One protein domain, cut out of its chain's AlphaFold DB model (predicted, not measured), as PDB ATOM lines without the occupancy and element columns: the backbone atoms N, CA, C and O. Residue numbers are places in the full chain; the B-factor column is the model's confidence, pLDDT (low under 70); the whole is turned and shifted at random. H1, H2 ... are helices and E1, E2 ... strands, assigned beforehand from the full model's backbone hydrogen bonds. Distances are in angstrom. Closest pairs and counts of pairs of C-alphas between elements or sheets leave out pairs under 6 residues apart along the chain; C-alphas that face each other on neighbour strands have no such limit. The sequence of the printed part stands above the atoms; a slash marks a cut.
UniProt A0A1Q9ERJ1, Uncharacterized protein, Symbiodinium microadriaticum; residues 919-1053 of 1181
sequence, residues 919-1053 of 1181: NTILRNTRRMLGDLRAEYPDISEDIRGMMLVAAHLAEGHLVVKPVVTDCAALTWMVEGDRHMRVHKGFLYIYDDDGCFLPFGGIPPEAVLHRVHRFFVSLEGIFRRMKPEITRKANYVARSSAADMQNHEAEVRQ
ATOM      1  N   ASN A 919      -0.173  19.165  57.546       83.69
ATOM      2  CA  ASN A 919      -0.158  18.554  58.880       83.69
ATOM      3  C   ASN A 919      -1.395  18.936  59.710       83.69
ATOM      4  O   ASN A 919      -1.271  19.446  60.822       83.69
ATOM      5  N   THR A 920      -2.598  18.753  59.166       88.00
ATOM      6  CA  THR A 920      -3.839  18.907  59.948       88.00
ATOM      7  C   THR A 920      -4.274  17.570  60.538       88.00
ATOM      8  O   THR A 920      -4.027  16.523  59.942       88.00
ATOM      9  N   ILE A 921      -4.969  17.603  61.681       87.88
ATOM     10  CA  ILE A 921      -5.565  16.408  62.305       87.88
ATOM     11  C   ILE A 921      -6.423  15.651  61.283       87.88
ATOM     12  O   ILE A 921      -6.239  14.449  61.113       87.88
ATOM     13  N   LEU A 922      -7.278  16.360  60.531       87.31
ATOM     14  CA  LEU A 922      -8.113  15.773  59.477       87.31
ATOM     15  C   LEU A 922      -7.291  15.041  58.413       87.31
ATOM     16  O   LEU A 922      -7.577  13.888  58.096       87.31
ATOM     17  N   ARG A 923      -6.269  15.696  57.849       87.50
ATOM     18  CA  ARG A 923      -5.469  15.112  56.767       87.50
ATOM     19  C   ARG A 923      -4.621  13.940  57.256       87.50
ATOM     20  O   ARG A 923      -4.538  12.939  56.554       87.50
ATOM     21  N   ASN A 924      -4.051  14.039  58.455       89.00
ATOM     22  CA  ASN A 924      -3.275  12.961  59.065       89.00
ATOM     23  C   ASN A 924      -4.154  11.743  59.372       89.00
ATOM     24  O   ASN A 924      -3.799  10.636  58.978       89.00
ATOM     25  N   THR A 925      -5.326  11.963  59.977       91.38
ATOM     26  CA  THR A 925      -6.323  10.918  60.265       91.38
ATOM     27  C   THR A 925      -6.759  10.223  58.977       91.38
ATOM     28  O   THR A 925      -6.698   9.002  58.888       91.38
ATOM     29  N   ARG A 926      -7.120  10.986  57.932       91.25
ATOM     30  CA  ARG A 926      -7.537  10.425  56.636       91.25
ATOM     31  C   ARG A 926      -6.418   9.680  55.916       91.25
ATOM     32  O   ARG A 926      -6.689   8.637  55.334       91.25
ATOM     33  N   ARG A 927      -5.181  10.189  55.957       92.12
ATOM     34  CA  ARG A 927      -4.015   9.505  55.380       92.12
ATOM     35  C   ARG A 927      -3.784   8.169  56.078       92.12
ATOM     36  O   ARG A 927      -3.778   7.151  55.408       92.12
ATOM     37  N   MET A 928      -3.679   8.170  57.406       90.69
ATOM     38  CA  MET A 928      -3.427   6.951  58.178       90.69
ATOM     39  C   MET A 928      -4.571   5.940  58.051       90.69
ATOM     40  O   MET A 928      -4.310   4.756  57.883       90.69
ATOM     41  N   LEU A 929      -5.835   6.386  58.074       93.06
ATOM     42  CA  LEU A 929      -6.963   5.504  57.772       93.06
ATOM     43  C   LEU A 929      -6.862   4.947  56.354       93.06
ATOM     44  O   LEU A 929      -7.079   3.759  56.182       93.06
ATOM     45  N   GLY A 930      -6.511   5.765  55.358       93.88
ATOM     46  CA  GLY A 930      -6.288   5.319  53.981       93.88
ATOM     47  C   GLY A 930      -5.203   4.245  53.873       93.88
ATOM     48  O   GLY A 930      -5.434   3.222  53.232       93.88
ATOM     49  N   ASP A 931      -4.081   4.437  54.565       93.75
ATOM     50  CA  ASP A 931      -2.986   3.465  54.640       93.75
ATOM     51  C   ASP A 931      -3.466   2.158  55.300       93.75
ATOM     52  O   ASP A 931      -3.263   1.075  54.751       93.75
ATOM     53  N   LEU A 932      -4.207   2.248  56.413       94.06
ATOM     54  CA  LEU A 932      -4.821   1.091  57.076       94.06
ATOM     55  C   LEU A 932      -5.891   0.409  56.215       94.06
ATOM     56  O   LEU A 932      -6.019  -0.811  56.271       94.06
ATOM     57  N   ARG A 933      -6.662   1.154  55.410       95.50
ATOM     58  CA  ARG A 933      -7.630   0.567  54.471       95.50
ATOM     59  C   ARG A 933      -6.936  -0.208  53.363       95.50
ATOM     60  O   ARG A 933      -7.463  -1.230  52.942       95.50
ATOM     61  N   ALA A 934      -5.800   0.294  52.888       95.38
ATOM     62  CA  ALA A 934      -5.012  -0.358  51.855       95.38
ATOM     63  C   ALA A 934      -4.281  -1.599  52.390       95.38
ATOM     64  O   ALA A 934      -4.240  -2.613  51.699       95.38
ATOM     65  N   GLU A 935      -3.732  -1.537  53.610       95.69
ATOM     66  CA  GLU A 935      -3.009  -2.659  54.232       95.69
ATOM     67  C   GLU A 935      -3.969  -3.734  54.781       95.69
ATOM     68  O   GLU A 935      -3.673  -4.922  54.672       95.69
ATOM     69  N   TYR A 936      -5.141  -3.344  55.304       94.38
ATOM     70  CA  TYR A 936      -6.129  -4.245  55.914       94.38
ATOM     71  C   TYR A 936      -7.550  -4.011  55.362       94.38
ATOM     72  O   TYR A 936      -8.417  -3.474  56.065       94.38
ATOM     73  N   PRO A 937      -7.825  -4.399  54.102       95.00
ATOM     74  CA  PRO A 937      -9.124  -4.165  53.466       95.00
ATOM     75  C   PRO A 937     -10.276  -4.942  54.121       95.00
ATOM     76  O   PRO A 937     -11.402  -4.450  54.125       95.00
ATOM     77  N   ASP A 938      -9.991  -6.105  54.711       92.31
ATOM     78  CA  ASP A 938     -11.001  -7.005  55.288       92.31
ATOM     79  C   ASP A 938     -11.409  -6.629  56.725       92.31
ATOM     80  O   ASP A 938     -12.388  -7.148  57.258       92.31
ATOM     81  N   ILE A 939     -10.675  -5.712  57.369       91.88
ATOM     82  CA  ILE A 939     -10.952  -5.284  58.743       91.88
ATOM     83  C   ILE A 939     -12.055  -4.215  58.750       91.88
ATOM     84  O   ILE A 939     -12.080  -3.294  57.928       91.88
ATOM     85  N   SER A 940     -12.977  -4.292  59.715       91.69
ATOM     86  CA  SER A 940     -14.061  -3.311  59.851       91.69
ATOM     87  C   SER A 940     -13.533  -1.879  60.057       91.69
ATOM     88  O   SER A 940     -12.420  -1.656  60.536       91.69
ATOM     89  N   GLU A 941     -14.323  -0.867  59.680       90.56
ATOM     90  CA  GLU A 941     -13.952   0.541  59.920       90.56
ATOM     91  C   GLU A 941     -13.765   0.853  61.413       90.56
ATOM     92  O   GLU A 941     -12.919   1.670  61.759       90.56
ATOM     93  N   ASP A 942     -14.527   0.203  62.298       89.88
ATOM     94  CA  ASP A 942     -14.438   0.406  63.751       89.88
ATOM     95  C   ASP A 942     -13.101  -0.082  64.299       89.88
ATOM     96  O   ASP A 942     -12.420   0.633  65.034       89.88
ATOM     97  N   ILE A 943     -12.682  -1.277  63.873       91.25
ATOM     98  CA  ILE A 943     -11.394  -1.843  64.268       91.25
ATOM     99  C   ILE A 943     -10.252  -1.030  63.658       91.25
ATOM    100  O   ILE A 943      -9.288  -0.734  64.359       91.25
ATOM    101  N   ARG A 944     -10.368  -0.580  62.401       94.25
ATOM    102  CA  ARG A 944      -9.377   0.334  61.807       94.25
ATOM    103  C   ARG A 944      -9.277   1.654  62.575       94.25
ATOM    104  O   ARG A 944      -8.168   2.149  62.762       94.25
ATOM    105  N   GLY A 945     -10.391   2.179  63.087       93.81
ATOM    106  CA  GLY A 945     -10.399   3.306  64.021       93.81
ATOM    107  C   GLY A 945      -9.614   3.005  65.302       93.81
ATOM    108  O   GLY A 945      -8.746   3.786  65.690       93.81
ATOM    109  N   MET A 946      -9.836   1.845  65.928       94.50
ATOM    110  CA  MET A 946      -9.069   1.415  67.110       94.50
ATOM    111  C   MET A 946      -7.575   1.256  66.817       94.50
ATOM    112  O   MET A 946      -6.748   1.724  67.594       94.50
ATOM    113  N   MET A 947      -7.212   0.663  65.677       94.75
ATOM    114  CA  MET A 947      -5.820   0.531  65.241       94.75
ATOM    115  C   MET A 947      -5.161   1.893  65.024       94.75
ATOM    116  O   MET A 947      -4.020   2.089  65.435       94.75
ATOM    117  N   LEU A 948      -5.882   2.835  64.410       94.81
ATOM    118  CA  LEU A 948      -5.423   4.204  64.203       94.81
ATOM    119  C   LEU A 948      -5.121   4.893  65.533       94.81
ATOM    120  O   LEU A 948      -4.048   5.474  65.689       94.81
ATOM    121  N   VAL A 949      -6.049   4.815  66.491       94.88
ATOM    122  CA  VAL A 949      -5.864   5.424  67.810       94.88
ATOM    123  C   VAL A 949      -4.737   4.725  68.567       94.88
ATOM    124  O   VAL A 949      -3.873   5.410  69.101       94.88
ATOM    125  N   ALA A 950      -4.658   3.390  68.546       93.69
ATOM    126  CA  ALA A 950      -3.557   2.646  69.160       93.69
ATOM    127  C   ALA A 950      -2.192   3.092  68.611       93.69
ATOM    128  O   ALA A 950      -1.264   3.372  69.369       93.69
ATOM    129  N   ALA A 951      -2.091   3.199  67.285       91.62
ATOM    130  CA  ALA A 951      -0.906   3.669  66.586       91.62
ATOM    131  C   ALA A 951      -0.553   5.116  66.959       91.62
ATOM    132  O   ALA A 951       0.612   5.416  67.225       91.62
ATOM    133  N   HIS A 952      -1.554   5.998  67.029       90.31
ATOM    134  CA  HIS A 952      -1.368   7.391  67.421       90.31
ATOM    135  C   HIS A 952      -0.910   7.531  68.877       90.31
ATOM    136  O   HIS A 952       0.008   8.299  69.142       90.31
ATOM    137  N   LEU A 953      -1.485   6.766  69.811       89.94
ATOM    138  CA  LEU A 953      -1.080   6.759  71.221       89.94
ATOM    139  C   LEU A 953       0.336   6.201  71.418       89.94
ATOM    140  O   LEU A 953       1.032   6.612  72.341       89.94
ATOM    141  N   ALA A 954       0.763   5.263  70.568       86.94
ATOM    142  CA  ALA A 954       2.085   4.655  70.653       86.94
ATOM    143  C   ALA A 954       3.204   5.584  70.156       86.94
ATOM    144  O   ALA A 954       4.263   5.652  70.784       86.94
ATOM    145  N   GLU A 955       2.968   6.299  69.050       83.94
ATOM    146  CA  GLU A 955       3.914   7.295  68.520       83.94
ATOM    147  C   GLU A 955       3.826   8.638  69.227       83.94
ATOM    148  O   GLU A 955       4.813   9.373  69.295       83.94
ATOM    149  N   GLY A 956       2.639   8.966  69.728       70.50
ATOM    150  CA  GLY A 956       2.405  10.162  70.497       70.50
ATOM    151  C   GLY A 956       3.327  10.158  71.702       70.50
ATOM    152  O   GLY A 956       3.256   9.285  72.567       70.50
ATOM    153  N   HIS A 957       4.157  11.191  71.809       60.59
ATOM    154  CA  HIS A 957       4.619  11.639  73.111       60.59
ATOM    155  C   HIS A 957       3.402  12.199  73.849       60.59
ATOM    156  O   HIS A 957       3.316  13.406  74.050       60.59
ATOM    157  N   LEU A 958       2.453  11.341  74.233       61.66
ATOM    158  CA  LEU A 958       1.543  11.649  75.317       61.66
ATOM    159  C   LEU A 958       2.439  11.813  76.536       61.66
ATOM    160  O   LEU A 958       2.758  10.873  77.262       61.66
ATOM    161  N   VAL A 959       2.954  13.032  76.676       53.72
ATOM    162  CA  VAL A 959       3.605  13.506  77.879       53.72
ATOM    163  C   VAL A 959       2.604  13.252  79.005       53.72
ATOM    164  O   VAL A 959       1.404  13.145  78.759       53.72
ATOM    165  N   VAL A 960       3.081  13.168  80.243       57.53
ATOM    166  CA  VAL A 960       2.288  12.890  81.460       57.53
ATOM    167  C   VAL A 960       0.946  13.661  81.531       57.53
ATOM    168  O   VAL A 960       0.047  13.245  82.254       57.53
ATOM    169  N   LYS A 961       0.774  14.746  80.757       66.81
ATOM    170  CA  LYS A 961      -0.515  15.382  80.460       66.81
ATOM    171  C   LYS A 961      -0.738  15.501  78.932       66.81
ATOM    172  O   LYS A 961       0.071  16.178  78.291       66.81
ATOM    173  N   PRO A 962      -1.808  14.910  78.349       72.25
ATOM    174  CA  PRO A 962      -2.165  15.141  76.948       72.25
ATOM    175  C   PRO A 962      -2.430  16.631  76.725       72.25
ATOM    176  O   PRO A 962      -3.128  17.271  77.518       72.25
ATOM    177  N   VAL A 963      -1.872  17.208  75.660       81.25
ATOM    178  CA  VAL A 963      -2.197  18.596  75.311       81.25
ATOM    179  C   VAL A 963      -3.570  18.654  74.644       81.25
ATOM    180  O   VAL A 963      -4.063  17.670  74.099       81.25
ATOM    181  N   VAL A 964      -4.206  19.831  74.641       78.94
ATOM    182  CA  VAL A 964      -5.541  20.029  74.040       78.94
ATOM    183  C   VAL A 964      -5.599  19.540  72.587       78.94
ATOM    184  O   VAL A 964      -6.623  19.019  72.150       78.94
ATOM    185  N   THR A 965      -4.497  19.657  71.840       81.75
ATOM    186  CA  THR A 965      -4.402  19.148  70.466       81.75
ATOM    187  C   THR A 965      -4.454  17.627  70.385       81.75
ATOM    188  O   THR A 965      -5.038  17.119  69.433       81.75
ATOM    189  N   ASP A 966      -3.910  16.910  71.372       84.25
ATOM    190  CA  ASP A 966      -3.959  15.445  71.436       84.25
ATOM    191  C   ASP A 966      -5.380  14.993  71.766       84.25
ATOM    192  O   ASP A 966      -5.930  14.135  71.084       84.25
ATOM    193  N   CYS A 967      -6.027  15.636  72.741       85.50
ATOM    194  CA  CYS A 967      -7.426  15.359  73.073       85.50
ATOM    195  C   CYS A 967      -8.351  15.623  71.874       85.50
ATOM    196  O   CYS A 967      -9.230  14.814  71.578       85.50
ATOM    197  N   ALA A 968      -8.133  16.723  71.146       87.06
ATOM    198  CA  ALA A 968      -8.879  17.030  69.929       87.06
ATOM    199  C   ALA A 968      -8.604  16.016  68.807       87.06
ATOM    200  O   ALA A 968      -9.534  15.621  68.106       87.06
ATOM    201  N   ALA A 969      -7.354  15.567  68.651       89.69
ATOM    202  CA  ALA A 969      -6.987  14.543  67.680       89.69
ATOM    203  C   ALA A 969      -7.630  13.196  68.011       89.69
ATOM    204  O   ALA A 969      -8.250  12.606  67.134       89.69
ATOM    205  N   LEU A 970      -7.565  12.754  69.267       92.06
ATOM    206  CA  LEU A 970      -8.186  11.513  69.729       92.06
ATOM    207  C   LEU A 970      -9.701  11.554  69.544       92.06
ATOM    208  O   LEU A 970     -10.269  10.644  68.953       92.06
ATOM    209  N   THR A 971     -10.347  12.646  69.954       91.44
ATOM    210  CA  THR A 971     -11.796  12.808  69.776       91.44
ATOM    211  C   THR A 971     -12.174  12.770  68.293       91.44
ATOM    212  O   THR A 971     -13.121  12.087  67.910       91.44
ATOM    213  N   TRP A 972     -11.396  13.437  67.432       93.19
ATOM    214  CA  TRP A 972     -11.603  13.394  65.984       93.19
ATOM    215  C   TRP A 972     -11.342  12.007  65.378       93.19
ATOM    216  O   TRP A 972     -12.067  11.593  64.484       93.19
ATOM    217  N   MET A 973     -10.333  11.269  65.838       93.88
ATOM    218  CA  MET A 973     -10.047   9.915  65.349       93.88
ATOM    219  C   MET A 973     -11.153   8.918  65.717       93.88
ATOM    220  O   MET A 973     -11.393   7.986  64.952       93.88
ATOM    221  N   VAL A 974     -11.820   9.118  66.858       94.00
ATOM    222  CA  VAL A 974     -12.914   8.254  67.326       94.00
ATOM    223  C   VAL A 974     -14.250   8.618  66.671       94.00
ATOM    224  O   VAL A 974     -14.941   7.746  66.147       94.00
ATOM    225  N   GLU A 975     -14.615   9.901  66.666       93.44
ATOM    226  CA  GLU A 975     -15.968  10.358  66.300       93.44
ATOM    227  C   GLU A 975     -16.029  11.127  64.968       93.44
ATOM    228  O   GLU A 975     -17.115  11.350  64.420       93.44
ATOM    229  N   GLY A 976     -14.880  11.552  64.439       90.50
ATOM    230  CA  GLY A 976     -14.775  12.365  63.229       90.50
ATOM    231  C   GLY A 976     -15.352  11.678  61.995       90.50
ATOM    232  O   GLY A 976     -15.334  10.456  61.862       90.50
ATOM    233  N   ASP A 977     -15.910  12.486  61.094       87.38
ATOM    234  CA  ASP A 977     -16.663  12.102  59.891       87.38
ATOM    235  C   ASP A 977     -17.977  11.313  60.168       87.38
ATOM    236  O   ASP A 977     -18.915  11.412  59.369       87.38
ATOM    237  N   ARG A 978     -18.102  10.609  61.307       89.25
ATOM    238  CA  ARG A 978     -19.286   9.825  61.714       89.25
ATOM    239  C   ARG A 978     -20.300  10.647  62.497       89.25
ATOM    240  O   ARG A 978     -21.418  10.837  62.032       89.25
ATOM    241  N   HIS A 979     -19.884  11.153  63.653       91.38
ATOM    242  CA  HIS A 979     -20.720  11.931  64.566       91.38
ATOM    243  C   HIS A 979     -20.176  13.341  64.784       91.38
ATOM    244  O   HIS A 979     -20.812  14.150  65.445       91.38
ATOM    245  N   MET A 980     -19.011  13.662  64.222       92.50
ATOM    246  CA  MET A 980     -18.424  14.996  64.284       92.50
ATOM    247  C   MET A 980     -17.984  15.446  62.895       92.50
ATOM    248  O   MET A 980     -17.328  14.708  62.161       92.50
ATOM    249  N   ARG A 981     -18.324  16.679  62.521       89.81
ATOM    250  CA  ARG A 981     -17.926  17.302  61.253       89.81
ATOM    251  C   ARG A 981     -17.376  18.690  61.512       89.81
ATOM    252  O   ARG A 981     -17.888  19.396  62.361       89.81
ATOM    253  N   VAL A 982     -16.357  19.108  60.771       84.12
ATOM    254  CA  VAL A 982     -15.884  20.498  60.808       84.12
ATOM    255  C   VAL A 982     -16.169  21.134  59.457       84.12
ATOM    256  O   VAL A 982     -15.755  20.605  58.428       84.12
ATOM    257  N   HIS A 983     -16.873  22.261  59.457       81.75
ATOM    258  CA  HIS A 983     -17.158  23.033  58.252       81.75
ATOM    259  C   HIS A 983     -16.972  24.523  58.539       81.75
ATOM    260  O   HIS A 983     -17.536  25.042  59.499       81.75
ATOM    261  N   LYS A 984     -16.154  25.213  57.727       80.44
ATOM    262  CA  LYS A 984     -15.851  26.651  57.884       80.44
ATOM    263  C   LYS A 984     -15.383  27.043  59.298       80.44
ATOM    264  O   LYS A 984     -15.723  28.108  59.800       80.44
ATOM    265  N   GLY A 985     -14.619  26.166  59.953       79.38
ATOM    266  CA  GLY A 985     -14.109  26.386  61.314       79.38
ATOM    267  C   GLY A 985     -15.112  26.123  62.442       79.38
ATOM    268  O   GLY A 985     -14.720  26.181  63.603       79.38
ATOM    269  N   PHE A 986     -16.363  25.778  62.126       82.12
ATOM    270  CA  PHE A 986     -17.349  25.337  63.109       82.12
ATOM    271  C   PHE A 986     -17.337  23.818  63.221       82.12
ATOM    272  O   PHE A 986     -17.317  23.110  62.211       82.12
ATOM    273  N   LEU A 987     -17.344  23.327  64.457       86.19
ATOM    274  CA  LEU A 987     -17.576  21.925  64.759       86.19
ATOM    275  C   LEU A 987     -19.085  21.681  64.756       86.19
ATOM    276  O   LEU A 987     -19.834  22.463  65.320       86.19
ATOM    277  N   TYR A 988     -19.519  20.602  64.132       90.38
ATOM    278  CA  TYR A 988     -20.888  20.127  64.125       90.38
ATOM    279  C   TYR A 988     -20.907  18.736  64.739       90.38
ATOM    280  O   TYR A 988     -20.081  17.898  64.370       90.38
ATOM    281  N   ILE A 989     -21.836  18.486  65.650       91.94
ATOM    282  CA  ILE A 989     -21.997  17.190  66.312       91.94
ATOM    283  C   ILE A 989     -23.327  16.594  65.871       91.94
ATOM    284  O   ILE A 989     -24.315  17.312  65.735       91.94
ATOM    285  N   TYR A 990     -23.317  15.301  65.574       90.00
ATOM    286  CA  TYR A 990     -24.508  14.538  65.250       90.00
ATOM    287  C   TYR A 990     -25.292  14.307  66.532       90.00
ATOM    288  O   TYR A 990     -24.801  13.639  67.445       90.00
ATOM    289  N   ASP A 991     -26.462  14.922  66.591       84.75
ATOM    290  CA  ASP A 991     -27.408  14.773  67.681       84.75
ATOM    291  C   ASP A 991     -28.197  13.465  67.533       84.75
ATOM    292  O   ASP A 991     -28.299  12.906  66.433       84.75
ATOM    293  N   ASP A 992     -28.786  12.997  68.628       78.69
ATOM    294  CA  ASP A 992     -29.616  11.790  68.655       78.69
ATOM    295  C   ASP A 992     -30.901  11.964  67.814       78.69
ATOM    296  O   ASP A 992     -31.451  10.986  67.303       78.69
ATOM    297  N   ASP A 993     -31.292  13.214  67.531       78.38
ATOM    298  CA  ASP A 993     -32.353  13.594  66.580       78.38
ATOM    299  C   ASP A 993     -31.967  13.394  65.097       78.38
ATOM    300  O   ASP A 993     -32.723  13.719  64.175       78.38
ATOM    301  N   GLY A 994     -30.773  12.867  64.829       81.19
ATOM    302  CA  GLY A 994     -30.339  12.482  63.493       81.19
ATOM    303  C   GLY A 994     -29.846  13.640  62.621       81.19
ATOM    304  O   GLY A 994     -29.773  13.497  61.393       81.19
ATOM    305  N   CYS A 995     -29.492  14.781  63.221       85.50
ATOM    306  CA  CYS A 995     -29.008  15.966  62.515       85.50
ATOM    307  C   CYS A 995     -27.660  16.472  63.062       85.50
ATOM    308  O   CYS A 995     -27.315  16.260  64.217       85.50
ATOM    309  N   PHE A 996     -26.867  17.132  62.210       88.12
ATOM    310  CA  PHE A 996     -25.610  17.767  62.619       88.12
ATOM    311  C   PHE A 996     -25.877  19.197  63.091       88.12
ATOM    312  O   PHE A 996     -26.212  20.057  62.275       88.12
ATOM    313  N   LEU A 997     -25.670  19.468  64.378       87.88
ATOM    314  CA  LEU A 997     -25.855  20.792  64.968       87.88
ATOM    315  C   LEU A 997     -24.511  21.485  65.206       87.88
ATOM    316  O   LEU A 997     -23.565  20.827  65.647       87.88
ATOM    317  N   PRO A 998     -24.393  22.798  64.920       89.50
ATOM    318  CA  PRO A 998     -23.185  23.551  65.224       89.50
ATOM    319  C   PRO A 998     -22.955  23.548  66.736       89.50
ATOM    320  O   PRO A 998     -23.851  23.850  67.520       89.50
ATOM    321  N   PHE A 999     -21.738  23.218  67.138       87.44
ATOM    322  CA  PHE A 999     -21.362  23.000  68.518       87.44
ATOM    323  C   PHE A 999     -20.162  23.868  68.914       87.44
ATOM    324  O   PHE A 999     -19.155  23.935  68.203       87.44
ATOM    325  N   GLY A1000     -20.251  24.501  70.087       85.94
ATOM    326  CA  GLY A1000     -19.153  25.226  70.724       85.94
ATOM    327  C   GLY A1000     -19.099  24.925  72.221       85.94
ATOM    328  O   GLY A1000     -20.108  25.054  72.907       85.94
ATOM    329  N   GLY A1001     -17.925  24.541  72.737       84.94
ATOM    330  CA  GLY A1001     -17.715  24.245  74.161       84.94
ATOM    331  C   GLY A1001     -17.242  22.814  74.440       84.94
ATOM    332  O   GLY A1001     -16.438  22.266  73.686       84.94
ATOM    333  N   ILE A1002     -17.707  22.233  75.551       79.94
ATOM    334  CA  ILE A1002     -17.384  20.869  76.010       79.94
ATOM    335  C   ILE A1002     -18.299  19.866  75.292       79.94
ATOM    336  O   ILE A1002     -19.508  20.026  75.431       79.94
ATOM    337  N   PRO A1003     -17.778  18.845  74.576       81.06
ATOM    338  CA  PRO A1003     -18.608  17.900  73.823       81.06
ATOM    339  C   PRO A1003     -19.790  17.345  74.642       81.06
ATOM    340  O   PRO A1003     -19.609  17.087  75.834       81.06
ATOM    341  N   PRO A1004     -20.972  17.129  74.027       85.56
ATOM    342  CA  PRO A1004     -22.121  16.527  74.695       85.56
ATOM    343  C   PRO A1004     -21.774  15.192  75.356       85.56
ATOM    344  O   PRO A1004     -20.926  14.445  74.861       85.56
ATOM    345  N   GLU A1005     -22.471  14.856  76.440       84.94
ATOM    346  CA  GLU A1005     -22.226  13.636  77.217       84.94
ATOM    347  C   GLU A1005     -22.298  12.363  76.360       84.94
ATOM    348  O   GLU A1005     -21.462  11.477  76.510       84.94
ATOM    349  N   ALA A1006     -23.201  12.312  75.375       84.75
ATOM    350  CA  ALA A1006     -23.292  11.201  74.427       84.75
ATOM    351  C   ALA A1006     -21.987  10.976  73.636       84.75
ATOM    352  O   ALA A1006     -21.572   9.834  73.425       84.75
ATOM    353  N   VAL A1007     -21.298  12.054  73.241       87.06
ATOM    354  CA  VAL A1007     -19.986  11.984  72.579       87.06
ATOM    355  C   VAL A1007     -18.938  11.458  73.556       87.06
ATOM    356  O   VAL A1007     -18.184  10.550  73.214       87.06
ATOM    357  N   LEU A1008     -18.918  11.973  74.789       87.75
ATOM    358  CA  LEU A1008     -17.980  11.527  75.827       87.75
ATOM    359  C   LEU A1008     -18.175  10.045  76.175       87.75
ATOM    360  O   LEU A1008     -17.194   9.317  76.312       87.75
ATOM    361  N   HIS A1009     -19.420   9.574  76.244       88.06
ATOM    362  CA  HIS A1009     -19.751   8.176  76.503       88.06
ATOM    363  C   HIS A1009     -19.281   7.249  75.369       88.06
ATOM    364  O   HIS A1009     -18.712   6.185  75.632       88.06
ATOM    365  N   ARG A1010     -19.447   7.650  74.099       90.56
ATOM    366  CA  ARG A1010     -18.927   6.878  72.954       90.56
ATOM    367  C   ARG A1010     -17.400   6.841  72.931       90.56
ATOM    368  O   ARG A1010     -16.826   5.767  72.748       90.56
ATOM    369  N   VAL A1011     -16.752   7.972  73.213       90.56
ATOM    370  CA  VAL A1011     -15.292   8.047  73.364       90.56
ATOM    371  C   VAL A1011     -14.814   7.145  74.506       90.56
ATOM    372  O   VAL A1011     -13.872   6.376  74.323       90.56
ATOM    373  N   HIS A1012     -15.492   7.153  75.653       90.81
ATOM    374  CA  HIS A1012     -15.185   6.269  76.778       90.81
ATOM    375  C   HIS A1012     -15.297   4.784  76.394       90.81
ATOM    376  O   HIS A1012     -14.347   4.024  76.576       90.81
ATOM    377  N   ARG A1013     -16.414   4.370  75.779       89.31
ATOM    378  CA  ARG A1013     -16.619   2.985  75.315       89.31
ATOM    379  C   ARG A1013     -15.551   2.542  74.310       89.31
ATOM    380  O   ARG A1013     -15.116   1.386  74.327       89.31
ATOM    381  N   PHE A1014     -15.115   3.458  73.450       93.31
ATOM    382  CA  PHE A1014     -14.015   3.216  72.527       93.31
ATOM    383  C   PHE A1014     -12.700   2.952  73.276       93.31
ATOM    384  O   PHE A1014     -12.021   1.972  72.972       93.31
ATOM    385  N   PHE A1015     -12.357   3.757  74.290       93.44
ATOM    386  CA  PHE A1015     -11.140   3.553  75.088       93.44
ATOM    387  C   PHE A1015     -11.155   2.254  75.902       93.44
ATOM    388  O   PHE A1015     -10.120   1.598  75.977       93.44
ATOM    389  N   VAL A1016     -12.309   1.825  76.418       91.75
ATOM    390  CA  VAL A1016     -12.455   0.503  77.062       91.75
ATOM    391  C   VAL A1016     -12.145  -0.629  76.073       91.75
ATOM    392  O   VAL A1016     -11.441  -1.586  76.393       91.75
ATOM    393  N   SER A1017     -12.624  -0.510  74.831       91.06
ATOM    394  CA  SER A1017     -12.351  -1.503  73.781       91.06
ATOM    395  C   SER A1017     -10.867  -1.519  73.395       91.06
ATOM    396  O   SER A1017     -10.265  -2.582  73.227       91.06
ATOM    397  N   LEU A1018     -10.266  -0.332  73.308       92.50
ATOM    398  CA  LEU A1018      -8.853  -0.138  73.015       92.50
ATOM    399  C   LEU A1018      -7.945  -0.712  74.111       92.50
ATOM    400  O   LEU A1018      -6.942  -1.354  73.804       92.50
ATOM    401  N   GLU A1019      -8.314  -0.533  75.380       92.88
ATOM    402  CA  GLU A1019      -7.630  -1.144  76.521       92.88
ATOM    403  C   GLU A1019      -7.602  -2.672  76.393       92.88
ATOM    404  O   GLU A1019      -6.557  -3.294  76.590       92.88
ATOM    405  N   GLY A1020      -8.719  -3.279  75.978       90.38
ATOM    406  CA  GLY A1020      -8.787  -4.711  75.696       90.38
ATOM    407  C   GLY A1020      -7.765  -5.169  74.649       90.38
ATOM    408  O   GLY A1020      -7.132  -6.207  74.835       90.38
ATOM    409  N   ILE A1021      -7.556  -4.389  73.580       90.44
ATOM    410  CA  ILE A1021      -6.525  -4.676  72.562       90.44
ATOM    411  C   ILE A1021      -5.124  -4.555  73.177       90.44
ATOM    412  O   ILE A1021      -4.292  -5.441  72.984       90.44
ATOM    413  N   PHE A1022      -4.852  -3.506  73.962       91.06
ATOM    414  CA  PHE A1022      -3.554  -3.338  74.628       91.06
ATOM    415  C   PHE A1022      -3.225  -4.478  75.598       91.06
ATOM    416  O   PHE A1022      -2.077  -4.914  75.631       91.06
ATOM    417  N   ARG A1023      -4.212  -4.993  76.343       90.69
ATOM    418  CA  ARG A1023      -4.021  -6.107  77.290       90.69
ATOM    419  C   ARG A1023      -3.698  -7.440  76.608       90.69
ATOM    420  O   ARG A1023      -3.000  -8.256  77.199       90.69
ATOM    421  N   ARG A1024      -4.208  -7.678  75.395       88.62
ATOM    422  CA  ARG A1024      -3.938  -8.911  74.627       88.62
ATOM    423  C   ARG A1024      -2.691  -8.823  73.750       88.62
ATOM    424  O   ARG A1024      -2.119  -9.845  73.376       88.62
ATOM    425  N   MET A1025      -2.257  -7.608  73.419       88.81
ATOM    426  CA  MET A1025      -1.025  -7.388  72.677       88.81
ATOM    427  C   MET A1025       0.205  -7.851  73.469       88.81
ATOM    428  O   MET A1025       0.295  -7.703  74.685       88.81
ATOM    429  N   LYS A1026       1.187  -8.405  72.752       89.94
ATOM    430  CA  LYS A1026       2.436  -8.885  73.351       89.94
ATOM    431  C   LYS A1026       3.260  -7.719  73.922       89.94
ATOM    432  O   LYS A1026       3.401  -6.697  73.250       89.94
ATOM    433  N   PRO A1027       3.868  -7.854  75.111       85.69
ATOM    434  CA  PRO A1027       4.608  -6.758  75.734       85.69
ATOM    435  C   PRO A1027       5.865  -6.342  74.947       85.69
ATOM    436  O   PRO A1027       6.353  -5.227  75.122       85.69
ATOM    437  N   GLU A1028       6.382  -7.189  74.048       91.88
ATOM    438  CA  GLU A1028       7.608  -6.927  73.281       91.88
ATOM    439  C   GLU A1028       7.406  -6.073  72.012       91.88
ATOM    440  O   GLU A1028       8.347  -5.872  71.238       91.88
ATOM    441  N   ILE A1029       6.197  -5.560  71.753       92.12
ATOM    442  CA  ILE A1029       5.926  -4.769  70.545       92.12
ATOM    443  C   ILE A1029       6.599  -3.397  70.646       92.12
ATOM    444  O   ILE A1029       6.425  -2.644  71.605       92.12
ATOM    445  N   THR A1030       7.347  -3.017  69.608       89.81
ATOM    446  CA  THR A1030       7.931  -1.672  69.537       89.81
ATOM    447  C   THR A1030       6.835  -0.609  69.426       89.81
ATOM    448  O   THR A1030       5.917  -0.762  68.624       89.81
ATOM    449  N   ARG A1031       6.975   0.513  70.142       88.25
ATOM    450  CA  ARG A1031       6.000   1.630  70.184       88.25
ATOM    451  C   ARG A1031       5.865   2.446  68.881       88.25
ATOM    452  O   ARG A1031       5.464   3.598  68.904       88.25
ATOM    453  N   LYS A1032       6.239   1.892  67.731       90.75
ATOM    454  CA  LYS A1032       6.085   2.549  66.424       90.75
ATOM    455  C   LYS A1032       4.676   2.287  65.888       90.75
ATOM    456  O   LYS A1032       4.219   1.147  65.993       90.75
ATOM    457  N   ALA A1033       4.029   3.272  65.252       88.62
ATOM    458  CA  ALA A1033       2.627   3.169  64.809       88.62
ATOM    459  C   ALA A1033       2.388   1.911  63.987       88.62
ATOM    460  O   ALA A1033       1.471   1.150  64.270       88.62
ATOM    461  N   ASN A1034       3.262   1.656  63.013       90.50
ATOM    462  CA  ASN A1034       3.120   0.524  62.100       90.50
ATOM    463  C   ASN A1034       3.205  -0.831  62.819       90.50
ATOM    464  O   ASN A1034       2.552  -1.784  62.408       90.50
ATOM    465  N   TYR A1035       3.998  -0.938  63.890       93.69
ATOM    466  CA  TYR A1035       4.120  -2.180  64.658       93.69
ATOM    467  C   TYR A1035       2.912  -2.399  65.564       93.69
ATOM    468  O   TYR A1035       2.418  -3.521  65.648       93.69
ATOM    469  N   VAL A1036       2.408  -1.332  66.187       93.12
ATOM    470  CA  VAL A1036       1.184  -1.396  66.992       93.12
ATOM    471  C   VAL A1036      -0.023  -1.688  66.109       93.12
ATOM    472  O   VAL A1036      -0.768  -2.607  66.413       93.12
ATOM    473  N   ALA A1037      -0.164  -1.022  64.961       92.62
ATOM    474  CA  ALA A1037      -1.214  -1.321  63.989       92.62
ATOM    475  C   ALA A1037      -1.165  -2.787  63.526       92.62
ATOM    476  O   ALA A1037      -2.176  -3.479  63.597       92.62
ATOM    477  N   ARG A1038       0.013  -3.296  63.136       93.62
ATOM    478  CA  ARG A1038       0.193  -4.710  62.756       93.62
ATOM    479  C   ARG A1038      -0.171  -5.671  63.873       93.62
ATOM    480  O   ARG A1038      -0.814  -6.683  63.616       93.62
ATOM    481  N   SER A1039       0.236  -5.369  65.102       94.81
ATOM    482  CA  SER A1039      -0.079  -6.242  66.226       94.81
ATOM    483  C   SER A1039      -1.553  -6.195  66.608       94.81
ATOM    484  O   SER A1039      -2.103  -7.238  66.944       94.81
ATOM    485  N   SER A1040      -2.204  -5.034  66.522       93.81
ATOM    486  CA  SER A1040      -3.649  -4.909  66.709       93.81
ATOM    487  C   SER A1040      -4.414  -5.674  65.626       93.81
ATOM    488  O   SER A1040      -5.372  -6.372  65.939       93.81
ATOM    489  N   ALA A1041      -3.978  -5.610  64.361       92.88
ATOM    490  CA  ALA A1041      -4.558  -6.421  63.287       92.88
ATOM    491  C   ALA A1041      -4.392  -7.922  63.556       92.88
ATOM    492  O   ALA A1041      -5.355  -8.672  63.425       92.88
ATOM    493  N   ALA A1042      -3.192  -8.354  63.956       92.75
ATOM    494  CA  ALA A1042      -2.915  -9.753  64.261       92.75
ATOM    495  C   ALA A1042      -3.746 -10.258  65.450       92.75
ATOM    496  O   ALA A1042      -4.311 -11.344  65.371       92.75
ATOM    497  N   ASP A1043      -3.870  -9.470  66.524       92.19
ATOM    498  CA  ASP A1043      -4.742  -9.782  67.665       92.19
ATOM    499  C   ASP A1043      -6.193  -9.985  67.215       92.19
ATOM    500  O   ASP A1043      -6.825 -10.977  67.568       92.19
ATOM    501  N   MET A1044      -6.703  -9.093  66.363       87.56
ATOM    502  CA  MET A1044      -8.082  -9.175  65.885       87.56
ATOM    503  C   MET A1044      -8.322 -10.355  64.952       87.56
ATOM    504  O   MET A1044      -9.324 -11.050  65.098       87.56
ATOM    505  N   GLN A1045      -7.384 -10.645  64.051       87.94
ATOM    506  CA  GLN A1045      -7.451 -11.834  63.202       87.94
ATOM    507  C   GLN A1045      -7.382 -13.122  64.026       87.94
ATOM    508  O   GLN A1045      -8.127 -14.059  63.742       87.94
ATOM    509  N   ASN A1046      -6.537 -13.165  65.059       89.31
ATOM    510  CA  ASN A1046      -6.446 -14.306  65.967       89.31
ATOM    511  C   ASN A1046      -7.742 -14.485  66.760       89.31
ATOM    512  O   ASN A1046      -8.243 -15.600  66.845       89.31
ATOM    513  N   HIS A1047      -8.317 -13.397  67.272       85.88
ATOM    514  CA  HIS A1047      -9.584 -13.440  67.988       85.88
ATOM    515  C   HIS A1047     -10.732 -13.911  67.083       85.88
ATOM    516  O   HIS A1047     -11.504 -14.791  67.460       85.88
ATOM    517  N   GLU A1048     -10.825 -13.399  65.853       83.69
ATOM    518  CA  GLU A1048     -11.811 -13.879  64.880       83.69
ATOM    519  C   GLU A1048     -11.590 -15.349  64.499       83.69
ATOM    520  O   GLU A1048     -12.559 -16.097  64.349       83.69
ATOM    521  N   ALA A1049     -10.335 -15.779  64.342       86.44
ATOM    522  CA  ALA A1049      -9.993 -17.164  64.045       86.44
ATOM    523  C   ALA A1049     -10.362 -18.095  65.207       86.44
ATOM    524  O   ALA A1049     -10.953 -19.142  64.962       86.44
ATOM    525  N   GLU A1050     -10.096 -17.694  66.450       88.56
ATOM    526  CA  GLU A1050     -10.474 -18.427  67.658       88.56
ATOM    527  C   GLU A1050     -11.999 -18.547  67.770       88.56
ATOM    528  O   GLU A1050     -12.529 -19.637  67.974       88.56
ATOM    529  N   VAL A1051     -12.734 -17.456  67.531       84.12
ATOM    530  CA  VAL A1051     -14.204 -17.476  67.506       84.12
ATOM    531  C   VAL A1051     -14.724 -18.399  66.398       84.12
ATOM    532  O   VAL A1051     -15.625 -19.202  66.644       84.12
ATOM    533  N   ARG A1052     -14.150 -18.349  65.187       84.75
ATOM    534  CA  ARG A1052     -14.524 -19.254  64.084       84.75
ATOM    535  C   ARG A1052     -14.187 -20.708  64.392       84.75
ATOM    536  O   ARG A1052     -15.013 -21.572  64.115       84.75
ATOM    537  N   GLN A1053     -13.022 -20.986  64.969       89.62
ATOM    538  CA  GLN A1053     -12.609 -22.331  65.358       89.62
ATOM    539  C   GLN A1053     -13.540 -22.885  66.437       89.62
ATOM    540  O   GLN A1053     -14.012 -24.009  66.309       89.62
TER     541      GLN A1053
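This is residues 919 to 1053 of the 1181 residues of an uncharacterized protein of Symbiodinium microadriaticum (UniProt A0A1Q9ERJ1). A small three-stranded sheet sits at one end of a helical body in which H2 is the core: H2 and H3 make a helical hairpin, H1 crosses it on one side and H4 on the other, and H5 packs on H2 at the end away from the sheet. The last residues of H5, 1048 to 1053, stick out, as do residues 959 to 964 at the turn of the helical hairpin. The printed part has 135 residues with five named helices and three named strands, in the order H1 H2 H3 E1 E2 E3 H4 H5; the sheet runs E1 E2 E3, antiparallel, and the class is mostly helix. The whole is compact, with a radius of gyration of the C-alphas of 15.6 A and spans of 45 by 35 by 26 A.

The sheet holds E1, residues 980 to 983, E2, residues 986 to 990, and E3, residues 996 to 999; C-alpha 980 is at (-18.424, 14.996, 64.284). H3 is residues 964 to 975, 16.2 A long, and H2 is residues 941 to 955, 20.9 A. H1, residues 921 to 935, is 20.9 A long and begins with C-alpha 921 at (-5.565, 16.408, 62.305). H4, residues 1005 to 1024, is 29.1 A long. H5, residues 1033 to 1053, is 29.7 A long and ends with C-alpha 1053 at (-12.609, -22.331, 65.358).

E1, E2 and E3 form a meander, each strand the antiparallel neighbour of the one before. In the hairpin of E1 and E2, N 981 and O 988 are 2.8 A apart, within hydrogen-bond range; in that of E2 and E3, N 999 and O 987 are 2.7 A apart. H3 only grazes the sheet, with residues 971 to 975. H2 is the hub, touching four helices. It forms a helical hairpin with H3, at a shallow tilt of 20 degrees, opposite ways; their closest C-alphas, of Gly 945 and Val 974, are 6.5 A apart. H1 touches H2 at a steep tilt of 65 degrees, closest at the C-alphas of Leu 932 and Arg 944, 6.6 A. H4 touches H3 about perpendicular, at 87 degrees, closest at the C-alphas of Val 974 and Val 1011, 6.5 A. H4 also touches H2, closest at the C-alphas of Met 946 and Leu 1018, 6.1 A. H5 touches H2 with residues 1033 to 1041, closest at the C-alphas of Ala 951 and Ala 1033, 4.0 A. H1 and H4 are apart. In H1, H2, H3, H4 and H5 every O i to N i+4 pair is within hydrogen-bond range.

The two C-alphas farthest apart, of Lys 984 and Gln 1053, are 49.7 A from each other. The printed part has no cut, and no link is long. Residues 957 to 961 have a pLDDT under 70; the mean of the printed part is 87.9.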